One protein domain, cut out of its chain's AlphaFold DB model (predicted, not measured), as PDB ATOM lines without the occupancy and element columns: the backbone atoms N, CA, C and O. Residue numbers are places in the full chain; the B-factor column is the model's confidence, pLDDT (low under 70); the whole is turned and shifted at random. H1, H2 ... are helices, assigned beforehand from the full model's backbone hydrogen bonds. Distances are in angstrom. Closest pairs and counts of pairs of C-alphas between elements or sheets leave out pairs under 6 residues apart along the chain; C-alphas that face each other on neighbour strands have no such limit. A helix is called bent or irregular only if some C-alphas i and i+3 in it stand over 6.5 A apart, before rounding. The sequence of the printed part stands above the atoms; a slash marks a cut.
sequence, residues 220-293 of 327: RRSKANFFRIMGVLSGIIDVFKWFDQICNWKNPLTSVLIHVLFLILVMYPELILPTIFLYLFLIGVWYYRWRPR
ATOM      1  N   ARG A 220     170.207 205.534 264.265       44.91
ATOM      2  CA  ARG A 220     169.958 204.080 264.228       44.91
ATOM      3  C   ARG A 220     169.668 203.547 262.826       44.91
ATOM      4  O   ARG A 220     170.220 202.518 262.445       44.91
ATOM      5  N   ARG A 221     168.838 204.246 262.041       42.34
ATOM      6  CA  ARG A 221     168.504 203.858 260.655       42.34
ATOM      7  C   ARG A 221     169.690 204.102 259.720       42.34
ATOM      8  O   ARG A 221     169.941 203.282 258.843       42.34
ATOM      9  N   SER A 222     170.455 205.168 259.976       43.31
ATOM     10  CA  SER A 222     171.729 205.454 259.308       43.31
ATOM     11  C   SER A 222     172.768 204.373 259.597       43.31
ATOM     12  O   SER A 222     173.326 203.818 258.667       43.31
ATOM     13  N   LYS A 223     172.954 203.980 260.865       46.50
ATOM     14  CA  LYS A 223     173.924 202.953 261.279       46.50
ATOM     15  C   LYS A 223     173.569 201.566 260.735       46.50
ATOM     16  O   LYS A 223     174.442 200.867 260.234       46.50
ATOM     17  N   ALA A 224     172.289 201.186 260.749       48.19
ATOM     18  CA  ALA A 224     171.833 199.932 260.145       48.19
ATOM     19  C   ALA A 224     172.004 199.919 258.614       48.19
ATOM     20  O   ALA A 224     172.462 198.924 258.056       48.19
ATOM     21  N   ASN A 225     171.684 201.022 257.929       49.09
ATOM     22  CA  ASN A 225     171.945 201.146 256.494       49.09
ATOM     23  C   ASN A 225     173.448 201.212 256.189       49.09
ATOM     24  O   ASN A 225     173.878 200.621 255.210       49.09
ATOM     25  N   PHE A 226     174.253 201.842 257.044       55.84
ATOM     26  CA  PHE A 226     175.706 201.927 256.922       55.84
ATOM     27  C   PHE A 226     176.360 200.554 257.045       55.84
ATOM     28  O   PHE A 226     177.177 200.210 256.205       55.84
ATOM     29  N   PHE A 227     175.960 199.722 258.013       53.16
ATOM     30  CA  PHE A 227     176.476 198.354 258.109       53.16
ATOM     31  C   PHE A 227     176.039 197.474 256.935       53.16
ATOM     32  O   PHE A 227     176.836 196.685 256.436       53.16
ATOM     33  N   ARG A 228     174.807 197.644 256.437       59.88
ATOM     34  CA  ARG A 228     174.351 196.955 255.217       59.88
ATOM     35  C   ARG A 228     175.157 197.382 253.990       59.88
ATOM     36  O   ARG A 228     175.541 196.532 253.197       59.88
ATOM     37  N   ILE A 229     175.444 198.677 253.854       59.78
ATOM     38  CA  ILE A 229     176.261 199.227 252.767       59.78
ATOM     39  C   ILE A 229     177.717 198.772 252.904       59.78
ATOM     40  O   ILE A 229     178.303 198.340 251.919       59.78
ATOM     41  N   MET A 230     178.286 198.780 254.110       54.22
ATOM     42  CA  MET A 230     179.652 198.316 254.360       54.22
ATOM     43  C   MET A 230     179.831 196.824 254.079       54.22
ATOM     44  O   MET A 230     180.878 196.450 253.568       54.22
ATOM     45  N   GLY A 231     178.813 195.988 254.310       65.19
ATOM     46  CA  GLY A 231     178.843 194.579 253.897       65.19
ATOM     47  C   GLY A 231     178.838 194.379 252.373       65.19
ATOM     48  O   GLY A 231     179.422 193.425 251.869       65.19
ATOM     49  N   VAL A 232     178.218 195.289 251.615       66.12
ATOM     50  CA  VAL A 232     178.295 195.278 250.141       66.12
ATOM     51  C   VAL A 232     179.645 195.830 249.670       66.12
ATOM     52  O   VAL A 232     180.263 195.266 248.768       66.12
ATOM     53  N   LEU A 233     180.137 196.896 250.306       63.78
ATOM     54  CA  LEU A 233     181.434 197.498 249.993       63.78
ATOM     55  C   LEU A 233     182.601 196.565 250.324       63.78
ATOM     56  O   LEU A 233     183.559 196.535 249.560       63.78
ATOM     57  N   SER A 234     182.524 195.761 251.389       68.00
ATOM     58  CA  SER A 234     183.548 194.754 251.689       68.00
ATOM     59  C   SER A 234     183.639 193.708 250.579       68.00
ATOM     60  O   SER A 234     184.738 193.409 250.126       68.00
ATOM     61  N   GLY A 235     182.498 193.242 250.055       69.94
ATOM     62  CA  GLY A 235     182.476 192.342 248.899       69.94
ATOM     63  C   GLY A 235     183.118 192.964 247.655       69.94
ATOM     64  O   GLY A 235     183.880 192.303 246.957       69.94
ATOM     65  N   ILE A 236     182.879 194.256 247.407       71.56
ATOM     66  CA  ILE A 236     183.514 194.997 246.306       71.56
ATOM     67  C   ILE A 236     185.033 195.123 246.523       71.56
ATOM     68  O   ILE A 236     185.808 194.910 245.593       71.56
ATOM     69  N   ILE A 237     185.478 195.426 247.746       72.75
ATOM     70  CA  ILE A 237     186.903 195.536 248.099       72.75
ATOM     71  C   ILE A 237     187.621 194.191 247.923       72.75
ATOM     72  O   ILE A 237     188.745 194.162 247.421       72.75
ATOM     73  N   ASP A 238     186.986 193.078 248.288       75.00
ATOM     74  CA  ASP A 238     187.564 191.743 248.118       75.00
ATOM     75  C   ASP A 238     187.693 191.358 246.637       75.00
ATOM     76  O   ASP A 238     188.702 190.768 246.243       75.00
ATOM     77  N   VAL A 239     186.745 191.775 245.788       75.88
ATOM     78  CA  VAL A 239     186.854 191.637 244.324       75.88
ATOM     79  C   VAL A 239     188.025 192.456 243.780       75.88
ATOM     80  O   VAL A 239     188.802 191.934 242.982       75.88
ATOM     81  N   PHE A 240     188.207 193.703 244.231       77.06
ATOM     82  CA  PHE A 240     189.352 194.522 243.819       77.06
ATOM     83  C   PHE A 240     190.688 193.921 244.261       77.06
ATOM     84  O   PHE A 240     191.632 193.895 243.476       77.06
ATOM     85  N   LYS A 241     190.771 193.376 245.479       80.06
ATOM     86  CA  LYS A 241     191.971 192.669 245.954       80.06
ATOM     87  C   LYS A 241     192.248 191.406 245.145       80.06
ATOM     88  O   LYS A 241     193.399 191.135 244.827       80.06
ATOM     89  N   TRP A 242     191.223 190.625 244.813       82.06
ATOM     90  CA  TRP A 242     191.377 189.442 243.963       82.06
ATOM     91  C   TRP A 242     191.827 189.813 242.545       82.06
ATOM     92  O   TRP A 242     192.729 189.183 241.996       82.06
ATOM     93  N   PHE A 243     191.269 190.883 241.979       80.25
ATOM     94  CA  PHE A 243     191.708 191.424 240.696       80.25
ATOM     95  C   PHE A 243     193.175 191.874 240.741       80.25
ATOM     96  O   PHE A 243     193.961 191.516 239.866       80.25
ATOM     97  N   ASP A 244     193.582 192.556 241.810       81.50
ATOM     98  CA  ASP A 244     194.976 192.941 242.033       81.50
ATOM     99  C   ASP A 244     195.912 191.718 242.145       81.50
ATOM    100  O   ASP A 244     197.027 191.724 241.624       81.50
ATOM    101  N   GLN A 245     195.455 190.601 242.728       81.31
ATOM    102  CA  GLN A 245     196.217 189.341 242.741       81.31
ATOM    103  C   GLN A 245     196.414 188.744 241.338       81.31
ATOM    104  O   GLN A 245     197.459 188.137 241.082       81.31
ATOM    105  N   ILE A 246     195.443 188.924 240.438       81.94
ATOM    106  CA  ILE A 246     195.526 188.485 239.037       81.94
ATOM    107  C   ILE A 246     196.515 189.354 238.261       81.94
ATOM    108  O   ILE A 246     197.357 188.806 237.545       81.94
ATOM    109  N   CYS A 247     196.446 190.679 238.437       77.12
ATOM    110  CA  CYS A 247     197.353 191.641 237.806       77.12
ATOM    111  C   CYS A 247     198.801 191.479 238.275       77.12
ATOM    112  O   CYS A 247     199.719 191.644 237.479       77.12
ATOM    113  N   ASN A 248     199.007 191.091 239.533       81.56
ATOM    114  CA  ASN A 248     200.329 190.830 240.105       81.56
ATOM    115  C   ASN A 248     200.826 189.387 239.883       81.56
ATOM    116  O   ASN A 248     201.799 188.979 240.513       81.56
ATOM    117  N   TRP A 249     200.163 188.602 239.018       83.50
ATOM    118  CA  TRP A 249     200.560 187.236 238.634       83.50
ATOM    119  C   TRP A 249     200.843 186.295 239.819       83.50
ATOM    120  O   TRP A 249     201.637 185.362 239.700       83.50
ATOM    121  N   LYS A 250     200.175 186.490 240.969       80.62
ATOM    122  CA  LYS A 250     200.437 185.675 242.172       80.62
ATOM    123  C   LYS A 250     200.154 184.191 241.956       80.62
ATOM    124  O   LYS A 250     200.790 183.350 242.583       80.62
ATOM    125  N   ASN A 251     199.207 183.875 241.074       81.50
ATOM    126  CA  ASN A 251     198.971 182.521 240.596       81.50
ATOM    127  C   ASN A 251     198.950 182.527 239.051       81.50
ATOM    128  O   ASN A 251     197.932 182.872 238.440       81.50
ATOM    129  N   PRO A 252     200.083 182.194 238.404       83.94
ATOM    130  CA  PRO A 252     200.276 182.419 236.972       83.94
ATOM    131  C   PRO A 252     199.309 181.601 236.109       83.94
ATOM    132  O   PRO A 252     198.867 182.084 235.072       83.94
ATOM    133  N   LEU A 253     198.905 180.406 236.552       86.38
ATOM    134  CA  LEU A 253     197.942 179.572 235.825       86.38
ATOM    135  C   LEU A 253     196.552 180.217 235.770       86.38
ATOM    136  O   LEU A 253     195.943 180.283 234.704       86.38
ATOM    137  N   THR A 254     196.056 180.735 236.898       83.44
ATOM    138  CA  THR A 254     194.748 181.406 236.939       83.44
ATOM    139  C   THR A 254     194.764 182.722 236.173       83.44
ATOM    140  O   THR A 254     193.802 183.018 235.468       83.44
ATOM    141  N   SER A 255     195.863 183.482 236.239       87.56
ATOM    142  CA  SER A 255     196.004 184.708 235.451       87.56
ATOM    143  C   SER A 255     195.992 184.402 233.953       87.56
ATOM    144  O   SER A 255     195.214 185.018 233.229       87.56
ATOM    145  N   VAL A 256     196.759 183.412 233.480       89.12
ATOM    146  CA  VAL A 256     196.766 183.015 232.058       89.12
ATOM    147  C   VAL A 256     195.378 182.567 231.594       89.12
ATOM    148  O   VAL A 256     194.915 183.029 230.554       89.12
ATOM    149  N   LEU A 257     194.671 181.742 232.374       86.69
ATOM    150  CA  LEU A 257     193.312 181.298 232.036       86.69
ATOM    151  C   LEU A 257     192.331 182.469 231.876       86.69
ATOM    152  O   LEU A 257     191.547 182.484 230.929       86.69
ATOM    153  N   ILE A 258     192.397 183.469 232.761       87.50
ATOM    154  CA  ILE A 258     191.535 184.659 232.698       87.50
ATOM    155  C   ILE A 258     191.854 185.512 231.464       87.50
ATOM    156  O   ILE A 258     190.934 185.974 230.792       87.50
ATOM    157  N   HIS A 259     193.133 185.684 231.119       84.62
ATOM    158  CA  HIS A 259     193.528 186.442 229.927       84.62
ATOM    159  C   HIS A 259     193.141 185.714 228.632       84.62
ATOM    160  O   HIS A 259     192.670 186.355 227.694       84.62
ATOM    161  N   VAL A 260     193.272 184.383 228.582       89.50
ATOM    162  CA  VAL A 260     192.810 183.566 227.446       89.50
ATOM    163  C   VAL A 260     191.292 183.667 227.288       89.50
ATOM    164  O   VAL A 260     190.809 183.890 226.180       89.50
ATOM    165  N   LEU A 261     190.533 183.575 228.386       85.44
ATOM    166  CA  LEU A 261     189.079 183.754 228.375       85.44
ATOM    167  C   LEU A 261     188.678 185.153 227.877       85.44
ATOM    168  O   LEU A 261     187.778 185.274 227.046       85.44
ATOM    169  N   PHE A 262     189.364 186.200 228.344       85.69
ATOM    170  CA  PHE A 262     189.145 187.574 227.892       85.69
ATOM    171  C   PHE A 262     189.417 187.728 226.390       85.69
ATOM    172  O   PHE A 262     188.618 188.326 225.674       85.69
ATOM    173  N   LEU A 263     190.502 187.131 225.890       87.94
ATOM    174  CA  LEU A 263     190.876 187.194 224.478       87.94
ATOM    175  C   LEU A 263     189.854 186.471 223.588       87.94
ATOM    176  O   LEU A 263     189.478 186.998 222.546       87.94
ATOM    177  N   ILE A 264     189.324 185.324 224.025       86.62
ATOM    178  CA  ILE A 264     188.228 184.624 223.332       86.62
ATOM    179  C   ILE A 264     186.968 185.503 223.266       86.62
ATOM    180  O   ILE A 264     186.329 185.575 222.219       86.62
ATOM    181  N   LEU A 265     186.626 186.208 224.348       83.19
ATOM    182  CA  LEU A 265     185.449 187.082 224.404       83.19
ATOM    183  C   LEU A 265     185.585 188.320 223.496       83.19
ATOM    184  O   LEU A 265     184.608 188.744 222.885       83.19
ATOM    185  N   VAL A 266     186.797 188.869 223.370       88.50
ATOM    186  CA  VAL A 266     187.112 189.965 222.434       88.50
ATOM    187  C   VAL A 266     187.096 189.483 220.982       88.50
ATOM    188  O   VAL A 266     186.619 190.199 220.104       88.50
ATOM    189  N   MET A 267     187.576 188.264 220.721       85.38
ATOM    190  CA  MET A 267     187.584 187.676 219.379       85.38
ATOM    191  C   MET A 267     186.187 187.288 218.873       85.38
ATOM    192  O   MET A 267     185.969 187.266 217.664       85.38
ATOM    193  N   TYR A 268     185.244 187.004 219.776       88.50
ATOM    194  CA  TYR A 268     183.875 186.596 219.449       88.50
ATOM    195  C   TYR A 268     182.841 187.477 220.176       88.50
ATOM    196  O   TYR A 268     182.230 187.033 221.153       88.50
ATOM    197  N   PRO A 269     182.584 188.712 219.698       84.12
ATOM    198  CA  PRO A 269     181.669 189.649 220.359       84.12
ATOM    199  C   PRO A 269     180.211 189.156 220.400       84.12
ATOM    200  O   PRO A 269     179.461 189.510 221.308       84.12
ATOM    201  N   GLU A 270     179.828 188.270 219.476       86.38
ATOM    202  CA  GLU A 270     178.548 187.538 219.463       86.38
ATOM    203  C   GLU A 270     178.307 186.747 220.769       86.38
ATOM    204  O   GLU A 270     177.167 186.535 221.177       86.38
ATOM    205  N   LEU A 271     179.377 186.336 221.467       85.31
ATOM    206  CA  LEU A 271     179.316 185.540 222.695       85.31
ATOM    207  C   LEU A 271     179.141 186.393 223.967       85.31
ATOM    208  O   LEU A 271     178.836 185.858 225.037       85.31
ATOM    209  N   ILE A 272     179.280 187.720 223.866       82.44
ATOM    210  CA  ILE A 272     179.150 188.651 224.997       82.44
ATOM    211  C   ILE A 272     177.722 188.627 225.555       82.44
ATOM    212  O   ILE A 272     177.518 188.502 226.759       82.44
ATOM    213  N   LEU A 273     176.711 188.701 224.685       82.69
ATOM    214  CA  LEU A 273     175.313 188.700 225.119       82.69
ATOM    215  C   LEU A 273     174.910 187.368 225.788       82.69
ATOM    216  O   LEU A 273     174.427 187.413 226.923       82.69
ATOM    217  N   PRO A 274     175.146 186.185 225.180       87.25
ATOM    218  CA  PRO A 274     174.852 184.896 225.809       87.25
ATOM    219  C   PRO A 274     175.534 184.695 227.166       87.25
ATOM    220  O   PRO A 274     174.913 184.187 228.099       87.25
ATOM    221  N   THR A 275     176.795 185.113 227.300       84.06
ATOM    222  CA  THR A 275     177.561 184.963 228.549       84.06
ATOM    223  C   THR A 275     177.028 185.865 229.662       84.06
ATOM    224  O   THR A 275     176.872 185.398 230.791       84.06
ATOM    225  N   ILE A 276     176.649 187.112 229.353       83.56
ATOM    226  CA  ILE A 276     175.997 188.018 230.311       83.56
ATOM    227  C   ILE A 276     174.639 187.461 230.756       83.56
ATOM    228  O   ILE A 276     174.357 187.428 231.955       83.56
ATOM    229  N   PHE A 277     173.805 186.978 229.830       85.44
ATOM    230  CA  PHE A 277     172.504 186.397 230.181       85.44
ATOM    231  C   PHE A 277     172.638 185.139 231.043       85.44
ATOM    232  O   PHE A 277     171.906 184.989 232.022       85.44
ATOM    233  N   LEU A 278     173.598 184.266 230.730       87.44
ATOM    234  CA  LEU A 278     173.886 183.077 231.529       87.44
ATOM    235  C   LEU A 278     174.371 183.461 232.935       87.44
ATOM    236  O   LEU A 278     173.913 182.881 233.917       87.44
ATOM    237  N   TYR A 279     175.227 184.479 233.053       82.38
ATOM    238  CA  TYR A 279     175.700 184.985 234.343       82.38
ATOM    239  C   TYR A 279     174.560 185.568 235.193       82.38
ATOM    240  O   TYR A 279     174.413 185.205 236.361       82.38
ATOM    241  N   LEU A 280     173.694 186.398 234.602       80.00
ATOM    242  CA  LEU A 280     172.509 186.942 235.275       80.00
ATOM    243  C   LEU A 280     171.526 185.841 235.694       80.00
ATOM    244  O   LEU A 280     170.970 185.901 236.792       80.00
ATOM    245  N   PHE A 281     171.335 184.818 234.860       85.62
ATOM    246  CA  PHE A 281     170.495 183.665 235.180       85.62
ATOM    247  C   PHE A 281     171.062 182.857 236.354       85.62
ATOM    248  O   PHE A 281     170.329 182.553 237.294       85.62
ATOM    249  N   LEU A 282     172.366 182.558 236.354       83.88
ATOM    250  CA  LEU A 282     173.025 181.852 237.454       83.88
ATOM    251  C   LEU A 282     172.989 182.656 238.756       83.88
ATOM    252  O   LEU A 282     172.682 182.083 239.800       83.88
ATOM    253  N   ILE A 283     173.217 183.974 238.703       79.62
ATOM    254  CA  ILE A 283     173.037 184.863 239.860       79.62
ATOM    255  C   ILE A 283     171.588 184.828 240.339       79.62
ATOM    256  O   ILE A 283     171.350 184.712 241.537       79.62
ATOM    257  N   GLY A 284     170.616 184.893 239.429       80.19
ATOM    258  CA  GLY A 284     169.197 184.811 239.761       80.19
ATOM    259  C   GLY A 284     168.845 183.503 240.470       80.19
ATOM    260  O   GLY A 284     168.192 183.526 241.510       80.19
ATOM    261  N   VAL A 285     169.338 182.366 239.970       85.56
ATOM    262  CA  VAL A 285     169.158 181.043 240.590       85.56
ATOM    263  C   VAL A 285     169.861 180.960 241.946       85.56
ATOM    264  O   VAL A 285     169.289 180.431 242.898       85.56
ATOM    265  N   TRP A 286     171.070 181.504 242.058       79.56
ATOM    266  CA  TRP A 286     171.848 181.548 243.294       79.56
ATOM    267  C   TRP A 286     171.157 182.390 244.371       79.56
ATOM    268  O   TRP A 286     170.940 181.933 245.492       79.56
ATOM    269  N   TYR A 287     170.701 183.586 244.001       74.75
ATOM    270  CA  TYR A 287     169.976 184.496 244.881       74.75
ATOM    271  C   TYR A 287     168.600 183.940 245.265       74.75
ATOM    272  O   TYR A 287     168.166 184.051 246.410       74.75
ATOM    273  N   TYR A 288     167.928 183.267 244.330       73.62
ATOM    274  CA  TYR A 288     166.680 182.559 244.595       73.62
ATOM    275  C   TYR A 288     166.883 181.375 245.552       73.62
ATOM    276  O   TYR A 288     166.045 181.132 246.424       73.62
ATOM    277  N   ARG A 289     168.007 180.656 245.435       75.19
ATOM    278  CA  ARG A 289     168.354 179.532 246.313       75.19
ATOM    279  C   ARG A 289     168.716 179.981 247.728       75.19
ATOM    280  O   ARG A 289     168.371 179.279 248.673       75.19
ATOM    281  N   TRP A 290     169.357 181.138 247.869       52.03
ATOM    282  CA  TRP A 290     169.704 181.746 249.158       52.03
ATOM    283  C   TRP A 290     168.663 182.719 249.706       52.03
ATOM    284  O   TRP A 290     168.907 183.374 250.718       52.03
ATOM    285  N   ARG A 291     167.473 182.775 249.099       48.19
ATOM    286  CA  ARG A 291     166.346 183.540 249.633       48.19
ATOM    287  C   ARG A 291     166.018 183.038 251.051       48.19
ATOM    288  O   ARG A 291     165.574 181.893 251.180       48.19
ATOM    289  N   PRO A 292     166.191 183.857 252.107       45.91
ATOM    290  CA  PRO A 292     165.909 183.448 253.480       45.91
ATOM    291  C   PRO A 292     164.424 183.092 253.608       45.91
ATOM    292  O   PRO A 292     163.556 183.911 253.309       45.91
ATOM    293  N   ARG A 293     164.118 181.849 253.995       53.56
ATOM    294  CA  ARG A 293     162.738 181.327 254.086       53.56
ATOM    295  C   ARG A 293     162.100 181.493 255.471       53.56
ATOM    296  O   ARG A 293     160.995 181.001 255.683       53.56
TER     297      ARG A 293
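This is residues 220 to 293 of the 327 residues of an uncharacterized protein of Coptis chinensis (UniProt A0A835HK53). Three helices follow each other end to end as an open U: the long helix H1 makes one arm, the shorter H2 the base, and H3 the second arm, which turns back from the far end of H2. The space between the arms H1 and H3 is empty, and the helices meet only round the two corners of the U. The printed part has 74 residues, with three named helices in the order H1, H2, H3 and no named strand; the class is all helix. It is only just extended, close to loose, with a radius of gyration of the C-alphas of 17.0 A, and its outline is elongated, with spans of 50 by 30 by 19 A.

The longest helix, H1, holds residues 220 to 247 and is 40.0 A from first to last C-alpha; it begins at C-alpha 220, at (169.958, 204.080, 264.228). H2 holds residues 252 to 267, 22.3 A long, and begins at C-alpha 252, at (200.276, 182.419, 236.972). H3 holds residues 269 to 289, 30.9 A long, and ends at C-alpha 289, at (168.354, 179.532, 246.313). H3 is irregular, but only just: C-alphas 270 and 273 are 6.6 A apart.

H1 and H2 touch only at the corner by their link, H1 with residues 246 to 247 alone and H2 with residues 252 to 255 alone. Their closest C-alphas, those of Ile 246 and Ser 255, are 5.2 A apart. Their lines are about perpendicular, at 86 degrees. H2 and H3 are close but not clearly touching; their closest C-alphas, those of Leu 265 and Ile 272, are 6.5 A apart. These two run opposite ways at a steep tilt of 58 degrees. H1 and H3 are apart. In H2 every O i to N i+4 pair is within hydrogen-bond range; in H1 23 of 24 are, and in H3 15 of 17.

The two C-alphas farthest apart, those of Arg 220 and Met 267, are 50.9 A from each other, while the first and last printed C-alphas, those of Arg 220 and Arg 293, are 25.9 A apart. The printed part has no cut. The links H1 to H2, with 4 residues, and H2 to H3, with 1 residue, are both tight. Residues 220 to 241, which belong to H1, stand free, as do residues 266 to 274 and residues 276 to 293. The mean pLDDT of the printed part is 75.0, and the model's confidence is low, under 70, at residues 220 to 235 and 290 to 293.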